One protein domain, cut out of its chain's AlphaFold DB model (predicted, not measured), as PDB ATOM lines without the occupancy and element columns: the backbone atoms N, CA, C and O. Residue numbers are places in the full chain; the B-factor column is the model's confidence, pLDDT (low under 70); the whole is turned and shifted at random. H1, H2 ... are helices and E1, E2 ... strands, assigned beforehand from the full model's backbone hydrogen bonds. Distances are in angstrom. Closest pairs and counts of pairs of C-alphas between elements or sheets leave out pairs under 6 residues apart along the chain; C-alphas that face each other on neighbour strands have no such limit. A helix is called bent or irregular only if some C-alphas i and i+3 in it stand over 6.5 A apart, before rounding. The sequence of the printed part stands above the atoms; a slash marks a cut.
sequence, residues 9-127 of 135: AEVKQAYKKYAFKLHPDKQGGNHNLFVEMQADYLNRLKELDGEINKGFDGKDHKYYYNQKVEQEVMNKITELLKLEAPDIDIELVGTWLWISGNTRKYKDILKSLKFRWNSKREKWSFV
ATOM      1  N   ALA A   9     -17.779  25.320  41.263       89.81
ATOM      2  CA  ALA A   9     -18.494  24.524  42.257       89.81
ATOM      3  C   ALA A   9     -19.262  25.400  43.263       89.81
ATOM      4  O   ALA A   9     -20.445  25.157  43.511       89.81
ATOM      5  N   GLU A  10     -18.625  26.444  43.798       92.06
ATOM      6  CA  GLU A  10     -19.257  27.386  44.727       92.06
ATOM      7  C   GLU A  10     -20.425  28.136  44.078       92.06
ATOM      8  O   GLU A  10     -21.515  28.203  44.651       92.06
ATOM      9  N   VAL A  11     -20.225  28.648  42.857       94.25
ATOM     10  CA  VAL A  11     -21.267  29.357  42.096       94.25
ATOM     11  C   VAL A  11     -22.476  28.450  41.865       94.25
ATOM     12  O   VAL A  11     -23.612  28.853  42.116       94.25
ATOM     13  N   LYS A  12     -22.245  27.198  41.454       91.94
ATOM     14  CA  LYS A  12     -23.294  26.195  41.209       91.94
ATOM     15  C   LYS A  12     -24.034  25.783  42.478       91.94
ATOM     16  O   LYS A  12     -25.263  25.677  42.479       91.94
ATOM     17  N   GLN A  13     -23.313  25.601  43.581       90.38
ATOM     18  CA  GLN A  13     -23.921  25.290  44.871       90.38
ATOM     19  C   GLN A  13     -24.776  26.457  45.383       90.38
ATOM     20  O   GLN A  13     -25.887  26.244  45.879       90.38
ATOM     21  N   ALA A  14     -24.281  27.689  45.246       92.31
ATOM     22  CA  ALA A  14     -25.011  28.895  45.604       92.31
ATOM     23  C   ALA A  14     -26.254  29.081  44.725       92.31
ATOM     24  O   ALA A  14     -27.330  29.362  45.251       92.31
ATOM     25  N   TYR A  15     -26.141  28.847  43.413       92.88
ATOM     26  CA  TYR A  15     -27.260  28.923  42.474       92.88
ATOM     27  C   TYR A  15     -28.414  28.023  42.902       92.88
ATOM     28  O   TYR A  15     -29.535  28.502  43.025       92.88
ATOM     29  N   LYS A  16     -28.149  26.751  43.229       89.88
ATOM     30  CA  LYS A  16     -29.184  25.830  43.731       89.88
ATOM     31  C   LYS A  16     -29.908  26.404  44.958       89.88
ATOM     32  O   LYS A  16     -31.135  26.351  45.028       89.88
ATOM     33  N   LYS A  17     -29.161  26.955  45.924       89.00
ATOM     34  CA  LYS A  17     -29.729  27.545  47.151       89.00
ATOM     35  C   LYS A  17     -30.606  28.762  46.837       89.00
ATOM     36  O   LYS A  17     -31.723  28.849  47.342       89.00
ATOM     37  N   TYR A  18     -30.126  29.677  45.994       91.06
ATOM     38  CA  TYR A  18     -30.900  30.851  45.583       91.06
ATOM     39  C   TYR A  18     -32.112  30.474  44.738       91.06
ATOM     40  O   TYR A  18     -33.184  31.021  44.968       91.06
ATOM     41  N   ALA A  19     -31.974  29.516  43.821       90.06
ATOM     42  CA  ALA A  19     -33.069  29.036  42.997       90.06
ATOM     43  C   ALA A  19     -34.191  28.463  43.867       90.06
ATOM     44  O   ALA A  19     -35.339  28.840  43.678       90.06
ATOM     45  N   PHE A  20     -33.868  27.649  44.879       86.31
ATOM     46  CA  PHE A  20     -34.862  27.139  45.829       86.31
ATOM     47  C   PHE A  20     -35.558  28.261  46.617       86.31
ATOM     48  O   PHE A  20     -36.761  28.194  46.841       86.31
ATOM     49  N   LYS A  21     -34.816  29.298  47.029       86.62
ATOM     50  CA  LYS A  21     -35.350  30.412  47.827       86.62
ATOM     51  C   LYS A  21     -36.201  31.395  47.013       86.62
ATOM     52  O   LYS A  21     -37.182  31.910  47.533       86.62
ATOM     53  N   LEU A  22     -35.795  31.702  45.781       87.06
ATOM     54  CA  LEU A  22     -36.378  32.768  44.957       87.06
ATOM     55  C   LEU A  22     -37.422  32.272  43.951       87.06
ATOM     56  O   LEU A  22     -38.071  33.108  43.324       87.06
ATOM     57  N   HIS A  23     -37.570  30.952  43.774       82.31
ATOM     58  CA  HIS A  23     -38.492  30.379  42.795       82.31
ATOM     59  C   HIS A  23     -39.904  30.983  42.942       82.31
ATOM     60  O   HIS A  23     -40.420  31.004  44.057       82.31
ATOM     61  N   PRO A  24     -40.546  31.450  41.854       82.12
ATOM     62  CA  PRO A  24     -41.819  32.178  41.923       82.12
ATOM     63  C   PRO A  24     -42.956  31.365  42.553       82.12
ATOM     64  O   PRO A  24     -43.806  31.937  43.224       82.12
ATOM     65  N   ASP A  25     -42.933  30.039  42.399       81.56
ATOM     66  CA  ASP A  25     -43.952  29.152  42.977       81.56
ATOM     67  C   ASP A  25     -43.732  28.884  44.484       81.56
ATOM     68  O   ASP A  25     -44.551  28.228  45.121       81.56
ATOM     69  N   LYS A  26     -42.630  29.367  45.081       77.25
ATOM     70  CA  LYS A  26     -42.390  29.279  46.529       77.25
ATOM     71  C   LYS A  26     -42.983  30.486  47.245       77.25
ATOM     72  O   LYS A  26     -43.000  31.600  46.727       77.25
ATOM     73  N   GLN A  27     -43.431  30.279  48.480       73.00
ATOM     74  CA  GLN A  27     -43.923  31.364  49.325       73.00
ATOM     75  C   GLN A  27     -42.807  32.401  49.554       73.00
ATOM     76  O   GLN A  27     -41.749  32.071  50.086       73.00
ATOM     77  N   GLY A  28     -43.033  33.648  49.122       73.31
ATOM     78  CA  GLY A  28     -42.015  34.710  49.133       73.31
ATOM     79  C   GLY A  28     -41.077  34.723  47.916       73.31
ATOM     80  O   GLY A  28     -40.067  35.427  47.937       73.31
ATOM     81  N   GLY A  29     -41.397  33.959  46.867       79.31
ATOM     82  CA  GLY A  29     -40.697  33.976  45.586       79.31
ATOM     83  C   GLY A  29     -40.780  35.330  44.879       79.31
ATOM     84  O   GLY A  29     -41.711  36.112  45.080       79.31
ATOM     85  N   ASN A  30     -39.796  35.616  44.030       87.69
ATOM     86  CA  ASN A  30     -39.748  36.860  43.267       87.69
ATOM     87  C   ASN A  30     -39.222  36.578  41.860       87.69
ATOM     88  O   ASN A  30     -38.039  36.297  41.677       87.69
ATOM     89  N   HIS A  31     -40.112  36.673  40.869       88.12
ATOM     90  CA  HIS A  31     -39.787  36.377  39.476       88.12
ATOM     91  C   HIS A  31     -38.646  37.252  38.938       88.12
ATOM     92  O   HIS A  31     -37.708  36.729  38.343       88.12
ATOM     93  N   ASN A  32     -38.681  38.561  39.199       89.75
ATOM     94  CA  ASN A  32     -37.670  39.493  38.697       89.75
ATOM     95  C   ASN A  32     -36.291  39.187  39.294       89.75
ATOM     96  O   ASN A  32     -35.318  39.060  38.555       89.75
ATOM     97  N   LEU A  33     -36.221  38.972  40.615       91.19
ATOM     98  CA  LEU A  33     -34.972  38.582  41.280       91.19
ATOM     99  C   LEU A  33     -34.484  37.203  40.827       91.19
ATOM    100  O   LEU A  33     -33.280  36.976  40.755       91.19
ATOM    101  N   PHE A  34     -35.393  36.274  40.524       90.62
ATOM    102  CA  PHE A  34     -35.031  34.956  40.010       90.62
ATOM    103  C   PHE A  34     -34.386  35.057  38.622       90.62
ATOM    104  O   PHE A  34     -33.345  34.442  38.398       90.62
ATOM    105  N   VAL A  35     -34.947  35.868  37.720       91.25
ATOM    106  CA  VAL A  35     -34.380  36.120  36.383       91.25
ATOM    107  C   VAL A  35     -33.031  36.842  36.473       91.25
ATOM    108  O   VAL A  35     -32.075  36.432  35.818       91.25
ATOM    109  N   GLU A  36     -32.914  37.864  37.323       93.81
ATOM    110  CA  GLU A  36     -31.646  38.576  37.548       93.81
ATOM    111  C   GLU A  36     -30.562  37.633  38.092       93.81
ATOM    112  O   GLU A  36     -29.443  37.585  37.582       93.81
ATOM    113  N   MET A  37     -30.917  36.797  39.073       94.44
ATOM    114  CA  MET A  37     -30.029  35.782  39.635       94.44
ATOM    115  C   MET A  37     -29.574  34.767  38.573       94.44
ATOM    116  O   MET A  37     -28.400  34.401  38.539       94.44
ATOM    117  N   GLN A  38     -30.466  34.343  37.675       93.06
ATOM    118  CA  GLN A  38     -30.120  33.461  36.558       93.06
ATOM    119  C   GLN A  38     -29.107  34.098  35.593       93.06
ATOM    120  O   GLN A  38     -28.153  33.432  35.183       93.06
ATOM    121  N   ALA A  39     -29.278  35.378  35.258       94.44
ATOM    122  CA  ALA A  39     -28.346  36.106  34.398       94.44
ATOM    123  C   ALA A  39     -26.969  36.275  35.063       94.44
ATOM    124  O   ALA A  39     -25.937  35.989  34.452       94.44
ATOM    125  N   ASP A  40     -26.950  36.658  36.341       94.88
ATOM    126  CA  ASP A  40     -25.725  36.787  37.133       94.88
ATOM    127  C   ASP A  40     -24.962  35.461  37.260       94.88
ATOM    128  O   ASP A  40     -23.730  35.450  37.246       94.88
ATOM    129  N   TYR A  41     -25.683  34.344  37.387       94.94
ATOM    130  CA  TYR A  41     -25.102  33.004  37.410       94.94
ATOM    131  C   TYR A  41     -24.370  32.683  36.101       94.94
ATOM    132  O   TYR A  41     -23.204  32.289  36.135       94.94
ATOM    133  N   LEU A  42     -25.016  32.903  34.949       95.25
ATOM    134  CA  LEU A  42     -24.409  32.650  33.638       95.25
ATOM    135  C   LEU A  42     -23.184  33.539  33.398       95.25
ATOM    136  O   LEU A  42     -22.150  33.047  32.945       95.25
ATOM    137  N   ASN A  43     -23.273  34.823  33.753       95.25
ATOM    138  CA  ASN A  43     -22.151  35.753  33.644       95.25
ATOM    139  C   ASN A  43     -20.968  35.302  34.503       95.25
ATOM    140  O   ASN A  43     -19.844  35.240  34.007       95.25
ATOM    141  N   ARG A  44     -21.214  34.912  35.760       95.12
ATOM    142  CA  ARG A  44     -20.136  34.465  36.645       95.12
ATOM    143  C   ARG A  44     -19.490  33.169  36.162       95.12
ATOM    144  O   ARG A  44     -18.275  33.043  36.226       95.12
ATOM    145  N   LEU A  45     -20.269  32.216  35.654       94.62
ATOM    146  CA  LEU A  45     -19.699  30.998  35.073       94.62
ATOM    147  C   LEU A  45     -18.855  31.277  33.834       94.62
ATOM    148  O   LEU A  45     -17.817  30.647  33.658       94.62
ATOM    149  N   LYS A  46     -19.265  32.239  33.006       95.31
ATOM    150  CA  LYS A  46     -18.480  32.669  31.849       95.31
ATOM    151  C   LYS A  46     -17.141  33.293  32.257       95.31
ATOM    152  O   LYS A  46     -16.146  33.062  31.584       95.31
ATOM    153  N   GLU A  47     -17.098  34.054  33.350       95.12
ATOM    154  CA  GLU A  47     -15.846  34.602  33.906       95.12
ATOM    155  C   GLU A  47     -14.906  33.521  34.452       95.12
ATOM    156  O   GLU A  47     -13.693  33.710  34.464       95.12
ATOM    157  N   LEU A  48     -15.463  32.399  34.911       93.94
ATOM    158  CA  LEU A  48     -14.719  31.252  35.434       93.94
ATOM    159  C   LEU A  48     -14.375  30.223  34.344       93.94
ATOM    160  O   LEU A  48     -13.950  29.110  34.658       93.94
ATOM    161  N   ASP A  49     -14.565  30.563  33.067       94.81
ATOM    162  CA  ASP A  49     -14.177  29.694  31.961       94.81
ATOM    163  C   ASP A  49     -12.681  29.357  32.029       94.81
ATOM    164  O   ASP A  49     -11.818  30.221  32.191       94.81
ATOM    165  N   GLY A  50     -12.370  28.068  31.925       91.88
ATOM    166  CA  GLY A  50     -11.018  27.553  32.063       91.88
ATOM    167  C   GLY A  50     -10.537  27.307  33.495       91.88
ATOM    168  O   GLY A  50      -9.382  26.900  33.641       91.88
ATOM    169  N   GLU A  51     -11.379  27.496  34.518       93.19
ATOM    170  CA  GLU A  51     -11.082  27.084  35.898       93.19
ATOM    171  C   GLU A  51     -10.730  25.593  35.960       93.19
ATOM    172  O   GLU A  51     -11.327  24.766  35.267       93.19
ATOM    173  N   ILE A  52      -9.741  25.248  36.784       90.06
ATOM    174  CA  ILE A  52      -9.342  23.864  37.026       90.06
ATOM    175  C   ILE A  52      -9.848  23.469  38.403       90.06
ATOM    176  O   ILE A  52      -9.384  23.997  39.412       90.06
ATOM    177  N   ASN A  53     -10.759  22.503  38.434       83.19
ATOM    178  CA  ASN A  53     -11.308  21.970  39.666       83.19
ATOM    179  C   ASN A  53     -10.923  20.498  39.828       83.19
ATOM    180  O   ASN A  53     -10.868  19.732  38.863       83.19
ATOM    181  N   LYS A  54     -10.721  20.067  41.075       82.31
ATOM    182  CA  LYS A  54     -10.519  18.649  41.367       82.31
ATOM    183  C   LYS A  54     -11.863  17.920  41.323       82.31
ATOM    184  O   LYS A  54     -12.824  18.312  41.988       82.31
ATOM    185  N   GLY A  55     -11.946  16.883  40.500       72.94
ATOM    186  CA  GLY A  55     -13.112  16.021  40.369       72.94
ATOM    187  C   GLY A  55     -13.208  15.008  41.504       72.94
ATOM    188  O   GLY A  55     -12.270  14.788  42.270       72.94
ATOM    189  N   PHE A  56     -14.351  14.324  41.583       70.38
ATOM    190  CA  PHE A  56     -14.565  13.234  42.544       70.38
ATOM    191  C   PHE A  56     -13.659  12.017  42.306       70.38
ATOM    192  O   PHE A  56     -13.513  11.179  43.187       70.38
ATOM    193  N   ASP A  57     -13.062  11.906  41.122       78.56
ATOM    194  CA  ASP A  57     -12.051  10.904  40.779       78.56
ATOM    195  C   ASP A  57     -10.633  11.300  41.229       78.56
ATOM    196  O   ASP A  57      -9.677  10.579  40.954       78.56
ATOM    197  N   GLY A  58     -10.490  12.447  41.902       81.00
ATOM    198  CA  GLY A  58      -9.214  12.990  42.361       81.00
ATOM    199  C   GLY A  58      -8.373  13.633  41.256       81.00
ATOM    200  O   GLY A  58      -7.263  14.082  41.547       81.00
ATOM    201  N   LYS A  59      -8.886  13.691  40.021       84.81
ATOM    202  CA  LYS A  59      -8.201  14.273  38.863       84.81
ATOM    203  C   LYS A  59      -8.597  15.726  38.664       84.81
ATOM    204  O   LYS A  59      -9.674  16.146  39.080       84.81
ATOM    205  N   ASP A  60      -7.735  16.466  37.991       88.25
ATOM    206  CA  ASP A  60      -8.008  17.844  37.613       88.25
ATOM    207  C   ASP A  60      -8.870  17.868  36.348       88.25
ATOM    208  O   ASP A  60      -8.560  17.212  35.350       88.25
ATOM    209  N   HIS A  61      -9.958  18.629  36.393       85.06
ATOM    210  CA  HIS A  61     -10.860  18.844  35.269       85.06
ATOM    211  C   HIS A  61     -10.898  20.330  34.958       85.06
ATOM    212  O   HIS A  61     -11.065  21.155  35.854       85.06
ATOM    213  N   LYS A  62     -10.746  20.668  33.679       90.38
ATOM    214  CA  LYS A  62     -10.890  22.042  33.214       90.38
ATOM    215  C   LYS A  62     -12.347  22.308  32.860       90.38
ATOM    216  O   LYS A  62     -12.933  21.585  32.049       90.38
ATOM    217  N   TYR A  63     -12.924  23.335  33.464       90.81
ATOM    218  CA  TYR A  63     -14.250  23.813  33.121       90.81
ATOM    219  C   TYR A  63     -14.215  24.544  31.778       90.81
ATOM    220  O   TYR A  63     -13.339  25.370  31.532       90.81
ATOM    221  N   TYR A  64     -15.185  24.231  30.922       91.25
ATOM    222  CA  TYR A  64     -15.423  24.935  29.669       91.25
ATOM    223  C   TYR A  64     -16.849  25.458  29.674       91.25
ATOM    224  O   TYR A  64     -17.808  24.677  29.699       91.25
ATOM    225  N   TYR A  65     -16.986  26.777  29.654       93.62
ATOM    226  CA  TYR A  65     -18.279  27.423  29.642       93.62
ATOM    227  C   TYR A  65     -19.024  27.096  28.347       93.62
ATOM    228  O   TYR A  65     -18.535  27.286  27.232       93.62
ATOM    229  N   ASN A  66     -20.261  26.632  28.498       94.31
ATOM    230  CA  ASN A  66     -21.183  26.441  27.394       94.31
ATOM    231  C   ASN A  66     -22.569  26.904  27.829       94.31
ATOM    232  O   ASN A  66     -23.257  26.221  28.588       94.31
ATOM    233  N   GLN A  67     -22.987  28.058  27.310       93.38
ATOM    234  CA  GLN A  67     -24.259  28.680  27.670       93.38
ATOM    235  C   GLN A  67     -25.455  27.741  27.475       93.38
ATOM    236  O   GLN A  67     -26.348  27.709  28.314       93.38
ATOM    237  N   LYS A  68     -25.472  26.951  26.394       94.38
ATOM    238  CA  LYS A  68     -26.579  26.029  26.112       94.38
ATOM    239  C   LYS A  68     -26.666  24.930  27.172       94.38
ATOM    240  O   LYS A  68     -27.754  24.624  27.647       94.38
ATOM    241  N   VAL A  69     -25.521  24.374  27.567       93.69
ATOM    242  CA  VAL A  69     -25.444  23.352  28.619       93.69
ATOM    243  C   VAL A  69     -25.878  23.922  29.967       93.69
ATOM    244  O   VAL A  69     -26.688  23.303  30.651       93.69
ATOM    245  N   GLU A  70     -25.394  25.107  30.342       94.06
ATOM    246  CA  GLU A  70     -25.775  25.732  31.615       94.06
ATOM    247  C   GLU A  70     -27.269  26.084  31.648       94.06
ATOM    248  O   GLU A  70     -27.936  25.825  32.648       94.06
ATOM    249  N   GLN A  71     -27.839  26.557  30.535       94.56
ATOM    250  CA  GLN A  71     -29.277  26.806  30.430       94.56
ATOM    251  C   GLN A  71     -30.101  25.516  30.581       94.56
ATOM    252  O   GLN A  71     -31.118  25.511  31.274       94.56
ATOM    253  N   GLU A  72     -29.666  24.405  29.977       94.56
ATOM    254  CA  GLU A  72     -30.309  23.093  30.148       94.56
ATOM    255  C   GLU A  72     -30.291  22.643  31.622       94.56
ATOM    256  O   GLU A  72     -31.305  22.155  32.128       94.56
ATOM    257  N   VAL A  73     -29.176  22.856  32.331       93.69
ATOM    258  CA  VAL A  73     -29.057  22.572  33.772       93.69
ATOM    259  C   VAL A  73     -30.011  23.447  34.590       93.69
ATOM    260  O   VAL A  73     -30.749  22.927  35.428       93.69
ATOM    261  N   MET A  74     -30.037  24.757  34.340       93.94
ATOM    262  CA  MET A  74     -30.909  25.711  35.041       93.94
ATOM    263  C   MET A  74     -32.391  25.379  34.854       93.94
ATOM    264  O   MET A  74     -33.160  25.359  35.821       93.94
ATOM    265  N   ASN A  75     -32.791  25.061  33.621       93.06
ATOM    266  CA  ASN A  75     -34.158  24.661  33.304       93.06
ATOM    267  C   ASN A  75     -34.527  23.383  34.061       93.06
ATOM    268  O   ASN A  75     -35.582  23.321  34.691       93.06
ATOM    269  N   LYS A  76     -33.626  22.393  34.083       93.81
ATOM    270  CA  LYS A  76     -33.858  21.137  34.800       93.81
ATOM    271  C   LYS A  76     -33.966  21.338  36.313       93.81
ATOM    272  O   LYS A  76     -34.837  20.740  36.934       93.81
ATOM    273  N   ILE A  77     -33.137  22.197  36.910       91.94
ATOM    274  CA  ILE A  77     -33.261  22.566  38.330       91.94
ATOM    275  C   ILE A  77     -34.618  23.220  38.590       91.94
ATOM    276  O   ILE A  77     -35.300  22.843  39.537       91.94
ATOM    277  N   THR A  78     -35.039  24.151  37.736       90.62
ATOM    278  CA  THR A  78     -36.336  24.831  37.866       90.62
ATOM    279  C   THR A  78     -37.500  23.834  37.804       90.62
ATOM    280  O   THR A  78     -38.401  23.890  38.633       90.62
ATOM    281  N   GLU A  79     -37.462  22.866  36.885       90.69
ATOM    282  CA  GLU A  79     -38.449  21.777  36.820       90.69
ATOM    283  C   GLU A  79     -38.467  20.917  38.091       90.69
ATOM    284  O   GLU A  79     -39.540  20.572  38.580       90.69
ATOM    285  N   LEU A  80     -37.300  20.599  38.660       89.62
ATOM    286  CA  LEU A  80     -37.213  19.834  39.907       89.62
ATOM    287  C   LEU A  80     -37.777  20.596  41.108       89.62
ATOM    288  O   LEU A  80     -38.415  19.993  41.967       89.62
ATOM    289  N   LEU A  81     -37.566  21.911  41.172       86.62
ATOM    290  CA  LEU A  81     -38.076  22.744  42.265       86.62
ATOM    291  C   LEU A  81     -39.610  22.762  42.321       86.62
ATOM    292  O   LEU A  81     -40.171  22.846  43.416       86.62
ATOM    293  N   LYS A  82     -40.280  22.599  41.171       85.06
ATOM    294  CA  LYS A  82     -41.744  22.478  41.067       85.06
ATOM    295  C   LYS A  82     -42.299  21.175  41.634       85.06
ATOM    296  O   LYS A  82     -43.482  21.111  41.938       85.06
ATOM    297  N   LEU A  83     -41.472  20.136  41.778       84.00
ATOM    298  CA  LEU A  83     -41.921  18.852  42.324       84.00
ATOM    299  C   LEU A  83     -42.238  18.913  43.816       84.00
ATOM    300  O   LEU A  83     -42.814  17.959  44.333       84.00
ATOM    301  N   GLU A  84     -41.808  19.981  44.499       80.94
ATOM    302  CA  GLU A  84     -41.966  20.156  45.944       80.94
ATOM    303  C   GLU A  84     -41.639  18.873  46.713       80.94
ATOM    304  O   GLU A  84     -42.410  18.385  47.534       80.94
ATOM    305  N   ALA A  85     -40.494  18.285  46.378       83.94
ATOM    306  CA  ALA A  85     -40.059  17.006  46.903       83.94
ATOM    307  C   ALA A  85     -39.050  17.231  48.044       83.94
ATOM    308  O   ALA A  85     -37.852  17.274  47.778       83.94
ATOM    309  N   PRO A  86     -39.488  17.402  49.308       83.19
ATOM    310  CA  PRO A  86     -38.572  17.644  50.425       83.19
ATOM    311  C   PRO A  86     -37.683  16.432  50.728       83.19
ATOM    312  O   PRO A  86     -36.609  16.595  51.291       83.19
ATOM    313  N   ASP A  87     -38.113  15.231  50.328       87.81
ATOM    314  CA  ASP A  87     -37.409  13.981  50.626       87.81
ATOM    315  C   ASP A  87     -36.375  13.589  49.557       87.81
ATOM    316  O   ASP A  87     -35.871  12.462  49.588       87.81
ATOM    317  N   ILE A  88     -36.106  14.457  48.571       90.88
ATOM    318  CA  ILE A  88     -35.052  14.229  47.576       90.88
ATOM    319  C   ILE A  88     -33.921  15.236  47.737       90.88
ATOM    320  O   ILE A  88     -34.134  16.432  47.929       90.88
ATOM    321  N   ASP A  89     -32.705  14.747  47.548       91.12
ATOM    322  CA  ASP A  89     -31.504  15.565  47.527       91.12
ATOM    323  C   ASP A  89     -31.063  15.790  46.088       91.12
ATOM    324  O   ASP A  89     -30.936  14.837  45.325       91.12
ATOM    325  N   ILE A  90     -30.808  17.049  45.723       91.38
ATOM    326  CA  ILE A  90     -30.314  17.435  44.394       91.38
ATOM    327  C   ILE A  90     -28.850  17.857  44.517       91.38
ATOM    328  O   ILE A  90     -28.543  18.830  45.207       91.38
ATOM    329  N   GLU A  91     -27.943  17.189  43.819       90.69
ATOM    330  CA  GLU A  91     -26.527  17.555  43.740       90.69
ATOM    331  C   GLU A  91     -26.194  17.992  42.308       90.69
ATOM    332  O   GLU A  91     -26.517  17.291  41.350       90.69
ATOM    333  N   LEU A  92     -25.540  19.146  42.149       90.00
ATOM    334  CA  LEU A  92     -25.021  19.616  40.862       90.00
ATOM    335  C   LEU A  92     -23.502  19.441  40.855       90.00
ATOM    336  O   LEU A  92     -22.794  20.141  41.577       90.00
ATOM    337  N   VAL A  93     -23.011  18.499  40.050       85.56
ATOM    338  CA  VAL A  93     -21.588  18.158  39.934       85.56
ATOM    339  C   VAL A  93     -21.140  18.385  38.499       85.56
ATOM    340  O   VAL A  93     -21.562  17.670  37.590       85.56
ATOM    341  N   GLY A  94     -20.292  19.391  38.276       85.62
ATOM    342  CA  GLY A  94     -19.983  19.844  36.922       85.62
ATOM    343  C   GLY A  94     -21.269  20.296  36.229       85.62
ATOM    344  O   GLY A  94     -21.880  21.280  36.639       85.62
ATOM    345  N   THR A  95     -21.700  19.578  35.195       88.69
ATOM    346  CA  THR A  95     -22.980  19.811  34.498       88.69
ATOM    347  C   THR A  95     -24.019  18.724  34.783       88.69
ATOM    348  O   THR A  95     -25.113  18.755  34.230       88.69
ATOM    349  N   TRP A  96     -23.689  17.748  35.629       91.12
ATOM    350  CA  TRP A  96     -24.540  16.602  35.918       91.12
ATOM    351  C   TRP A  96     -25.397  16.891  37.142       91.12
ATOM    352  O   TRP A  96     -24.895  17.344  38.173       91.12
ATOM    353  N   LEU A  97     -26.682  16.573  37.043       93.62
ATOM    354  CA  LEU A  97     -27.597  16.608  38.174       93.62
ATOM    355  C   LEU A  97     -27.777  15.200  38.712       93.62
ATOM    356  O   LEU A  97     -28.176  14.304  37.970       93.62
ATOM    357  N   TRP A  98     -27.520  15.023  39.998       93.94
ATOM    358  CA  TRP A  98     -27.757  13.782  40.715       93.94
ATOM    359  C   TRP A  98     -28.912  13.959  41.688       93.94
ATOM    360  O   TRP A  98     -29.012  14.993  42.346       93.94
ATOM    361  N   ILE A  99     -29.777  12.950  41.773       94.69
ATOM    362  CA  ILE A  99     -30.890  12.921  42.717       94.69
ATOM    363  C   ILE A  99     -30.802  11.665  43.580       94.69
ATOM    364  O   ILE A  99     -30.758  10.545  43.058       94.69
ATOM    365  N   SER A 100     -30.801  11.863  44.895       94.31
ATOM    366  CA  SER A 100     -30.842  10.817  45.925       94.31
ATOM    367  C   SER A 100     -31.971  11.065  46.931       94.31
ATOM    368  O   SER A 100     -32.814  11.933  46.713       94.31
ATOM    369  N   GLY A 101     -32.032  10.264  47.997       92.38
ATOM    370  CA  GLY A 101     -33.091  10.319  49.009       92.38
ATOM    371  C   GLY A 101     -34.257   9.376  48.694       92.38
ATOM    372  O   GLY A 101     -34.089   8.352  48.022       92.38
ATOM    373  N   ASN A 102     -35.464   9.716  49.150       92.06
ATOM    374  CA  ASN A 102     -36.672   8.912  48.952       92.06
ATOM    375  C   ASN A 102     -37.281   9.134  47.555       92.06
ATOM    376  O   ASN A 102     -38.368   9.689  47.374       92.06
ATOM    377  N   THR A 103     -36.559   8.680  46.531       93.25
ATOM    378  CA  THR A 103     -36.919   8.898  45.121       93.25
ATOM    379  C   THR A 103     -37.985   7.933  44.594       93.25
ATOM    380  O   THR A 103     -38.486   8.123  43.485       93.25
ATOM    381  N   ARG A 104     -38.382   6.908  45.368       90.06
ATOM    382  CA  ARG A 104     -39.279   5.832  44.904       90.06
ATOM    383  C   ARG A 104     -40.643   6.360  44.457       90.06
ATOM    384  O   ARG A 104     -41.125   5.943  43.408       90.06
ATOM    385  N   LYS A 105     -41.220   7.307  45.206       92.38
ATOM    386  CA  LYS A 105     -42.499   7.963  44.871       92.38
ATOM    387  C   LYS A 105     -42.415   8.899  43.661       92.38
ATOM    388  O   LYS A 105     -43.422   9.152  43.016       92.38
ATOM    389  N   TYR A 106     -41.216   9.374  43.327       92.69
ATOM    390  CA  TYR A 106     -40.982  10.292  42.212       92.69
ATOM    391  C   TYR A 106     -40.464   9.584  40.957       92.69
ATOM    392  O   TYR A 106     -40.211  10.242  39.956       92.69
ATOM    393  N   LYS A 107     -40.310   8.253  40.977       92.38
ATOM    394  CA  LYS A 107     -39.685   7.464  39.905       92.38
ATOM    395  C   LYS A 107     -40.221   7.792  38.510       92.38
ATOM    396  O   LYS A 107     -39.431   8.015  37.596       92.38
ATOM    397  N   ASP A 108     -41.538   7.806  38.335       94.19
ATOM    398  CA  ASP A 108     -42.140   8.011  37.013       94.19
ATOM    399  C   ASP A 108     -42.016   9.465  36.548       94.19
ATOM    400  O   ASP A 108     -41.765   9.718  35.369       94.19
ATOM    401  N   ILE A 109     -42.060  10.413  37.487       93.31
ATOM    402  CA  ILE A 109     -41.803  11.830  37.219       93.31
ATOM    403  C   ILE A 109     -40.331  12.048  36.843       93.31
ATOM    404  O   ILE A 109     -40.024  12.696  35.851       93.31
ATOM    405  N   LEU A 110     -39.388  11.454  37.572       94.12
ATOM    406  CA  LEU A 110     -37.963  11.548  37.252       94.12
ATOM    407  C   LEU A 110     -37.668  10.972  35.860       94.12
ATOM    408  O   LEU A 110     -36.944  11.587  35.074       94.12
ATOM    409  N   LYS A 111     -38.292   9.843  35.503       94.19
ATOM    410  CA  LYS A 111     -38.212   9.282  34.148       94.19
ATOM    411  C   LYS A 111     -38.787  10.219  33.085       94.19
ATOM    412  O   LYS A 111     -38.165  10.374  32.031       94.19
ATOM    413  N   SER A 112     -39.943  10.840  33.330       93.69
ATOM    414  CA  SER A 112     -40.548  11.776  32.370       93.69
ATOM    415  C   SER A 112     -39.665  13.013  32.163       93.69
ATOM    416  O   SER A 112     -39.471  13.446  31.027       93.69
ATOM    417  N   LEU A 113     -38.999  13.473  33.227       92.19
ATOM    418  CA  LEU A 113     -37.994  14.539  33.214       92.19
ATOM    419  C   LEU A 113     -36.639  14.128  32.609       92.19
ATOM    420  O   LEU A 113     -35.712  14.944  32.597       92.19
ATOM    421  N   LYS A 114     -36.530  12.910  32.060       93.88
ATOM    422  CA  LYS A 114     -35.338  12.333  31.413       93.88
ATOM    423  C   LYS A 114     -34.176  12.012  32.357       93.88
ATOM    424  O   LYS A 114     -33.058  11.798  31.888       93.88
ATOM    425  N   PHE A 115     -34.425  11.900  33.662       94.62
ATOM    426  CA  PHE A 115     -33.445  11.302  34.564       94.62
ATOM    427  C   PHE A 115     -33.332   9.800  34.308       94.62
ATOM    428  O   PHE A 115     -34.313   9.105  34.027       94.62
ATOM    429  N   ARG A 116     -32.114   9.282  34.451       94.56
ATOM    430  CA  ARG A 116     -31.807   7.855  34.329       94.56
ATOM    431  C   ARG A 116     -31.343   7.314  35.670       94.56
ATOM    432  O   ARG A 116     -30.561   7.962  36.358       94.56
ATOM    433  N   TRP A 117     -31.821   6.130  36.035       95.38
ATOM    434  CA  TRP A 117     -31.362   5.447  37.239       95.38
ATOM    435  C   TRP A 117     -29.952   4.897  37.028       95.38
ATOM    436  O   TRP A 117     -29.698   4.178  36.062       95.38
ATOM    437  N   ASN A 118     -29.047   5.211  37.948       93.50
ATOM    438  CA  ASN A 118     -27.715   4.637  38.019       93.50
ATOM    439  C   ASN A 118     -27.686   3.618  39.162       93.50
ATOM    440  O   ASN A 118     -27.596   3.994  40.328       93.50
ATOM    441  N   SER A 119     -27.739   2.327  38.830       91.50
ATOM    442  CA  SER A 119     -27.768   1.249  39.828       91.50
ATOM    443  C   SER A 119     -26.489   1.145  40.656       91.50
ATOM    444  O   SER A 119     -26.563   0.764  41.813       91.50
ATOM    445  N   LYS A 120     -25.327   1.514  40.100       90.56
ATOM    446  CA  LYS A 120     -24.046   1.458  40.823       90.56
ATOM    447  C   LYS A 120     -23.952   2.508  41.927       90.56
ATOM    448  O   LYS A 120     -23.282   2.283  42.923       90.56
ATOM    449  N   ARG A 121     -24.555   3.677  41.702       88.62
ATOM    450  CA  ARG A 121     -24.551   4.797  42.655       88.62
ATOM    451  C   ARG A 121     -25.837   4.888  43.467       88.62
ATOM    452  O   ARG A 121     -25.885   5.702  44.375       88.62
ATOM    453  N   GLU A 122     -26.859   4.117  43.099       92.62
ATOM    454  CA  GLU A 122     -28.211   4.190  43.662       92.62
ATOM    455  C   GLU A 122     -28.795   5.613  43.626       92.62
ATOM    456  O   GLU A 122     -29.492   6.068  44.530       92.62
ATOM    457  N   LYS A 123     -28.493   6.336  42.542       95.56
ATOM    458  CA  LYS A 123     -28.941   7.712  42.306       95.56
ATOM    459  C   LYS A 123     -29.551   7.842  40.922       95.56
ATOM    460  O   LYS A 123     -29.180   7.130  39.988       95.56
ATOM    461  N   TRP A 124     -30.440   8.808  40.761       96.12
ATOM    462  CA  TRP A 124     -30.848   9.268  39.440       96.12
ATOM    463  C   TRP A 124     -29.851  10.296  38.925       96.12
ATOM    464  O   TRP A 124     -29.350  11.105  39.698       96.12
ATOM    465  N   SER A 125     -29.582  10.287  37.626       94.94
ATOM    466  CA  SER A 125     -28.714  11.265  36.981       94.94
ATOM    467  C   SER A 125     -29.378  11.875  35.757       94.94
ATOM    468  O   SER A 125     -29.986  11.158  34.957       94.94
ATOM    469  N   PHE A 126     -29.200  13.175  35.583       94.69
ATOM    470  CA  PHE A 126     -29.452  13.881  34.337       94.69
ATOM    471  C   PHE A 126     -28.139  14.476  33.840       94.69
ATOM    472  O   PHE A 126     -27.430  15.163  34.578       94.69
ATOM    473  N   VAL A 127     -27.840  14.199  32.577       92.75
ATOM    474  CA  VAL A 127     -26.733  14.800  31.842       92.75
ATOM    475  C   VAL A 127     -27.367  15.659  30.749       92.75
ATOM    476  O   VAL A 127     -28.215  15.139  30.019       92.75
TER     477      VAL A 127
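AT A GLANCE: This is residues 9 to 127 of the 135 residues of the protein "Molecular chaperone DnaJ" of Parcubacteria group bacterium (UniProt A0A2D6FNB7). One face of a small antiparallel sheet, E3 E4 E6 E5, is covered by helix H3, which runs along it, with the short helix H4 off to the E5 and E6 side of that same face. H1 packs on the edge strand E3 with its residues 9 to 16, and H2 folds back along H1 farther from the sheet, making a triangle of helices with H3; the two-stranded hairpin E1 and E2 lies off to one side, away from the sheet. The printed part has 119 residues with four named helices and six named strands, in the order H1 H2 E1 E2 H3 E3 E4 H4 E5 E6, and its class is mixed, helices and strands. It is compact, with a radius of gyration of the C-alphas of 14.7 A, and flat, spanning 39 by 39 by 20 A.

IN THESE COORDINATES: The larger sheet is made of E3, residues 88 to 93, 16.0 A long, E4, residues 96 to 101, 16.9 A, E6, residues 123 to 126, 10.1 A, and E5, residues 116 to 118, 6.4 A. C-alpha 88, where E3 begins, is at (-35.052, 14.229, 47.576), and C-alpha 126, where E6 ends, is at (-29.452, 13.881, 34.337). H3 holds residues 67 to 81 and measures 21.0 A; H4 holds residues 104 to 112 and measures 13.9 A. H1, residues 9 to 22, is 19.9 A long and begins with C-alpha 9 at (-18.494, 24.524, 42.257). H2, residues 31 to 47, is the longest helix, 24.6 A. E1, residues 52 to 54, is 6.9 A long, and E2, residues 60 to 62, is 6.7 A.

HOW THE PARTS SIT: In the larger sheet, E3 and E5 are the edge strands, and the strands' lines turn by 94 degrees from edge to edge. E3 and E4 form a hairpin, with N 91 and O 98 2.9 A apart, within hydrogen-bond range. E4 and E6 are antiparallel at 151 degrees, with N 99 and O 124 at 2.8 A. E6 and E5 form a hairpin, with N 118 and O 123 at 2.8 A. H3 is on the sheet at a height of 9.7 A over the sheet, over E4 and along the strands, at 3 degrees to E4 on the local plane; the closest C-alphas, of Val 73 and Leu 97, are 7.6 A apart. H4 is on the same face as H3, at a height of 8.0 A, only just over none of the strands, since E6 and E5 each have 2 of its C-alphas. E4, H4 and E5 make a split strand-helix-strand unit, two strands running the same way with E6 between them, and its crossover is right-handed. H1 is on the sheet too, with the C-alphas of Lys 12 and Leu 92 closest at 6.8 A; H1, H3 and H4 on one face of the sheet make two layers, one of helices and one of strands. H1, H2 and H3 form an up and down bundle, each running against the one before it. H1 and H2, a helical hairpin, touch at a shallow tilt of 6 degrees, closest at the C-alphas of Leu 22 and Phe 34, 5.6 A. H1 touches H3 with residues 16 to 20 alone, at a steep tilt of 44 degrees, closest at the C-alphas of Phe 20 and Leu 81, 6.5 A. H2 and H3 only just touch, with 3 pairs of C-alphas within 8 A, the closest those of Leu 42 and Gln 67, 7.2 A. E1 and E2 form a hairpin, with N 53 and O 61 at 2.9 A, and both are apart from E3, E4, E5 and E6. In H1, H2 and H3 every O i to N i+4 pair is within hydrogen-bond range; in H4, 3 of 5 are. H4 is irregular: C-alphas 105 and 108 are 7.9 A apart.

THE WHOLE: The two C-alphas farthest apart, those of Gln 27 and Lys 59, are 41.0 A apart. The printed part runs from residue 9 to 127 and has no cut. No link is long; those from H1 to H2 and from H3 to E3 are short, and the others are tight. The mean pLDDT of the printed part of this model is 90.2, and no printed residue is under 70.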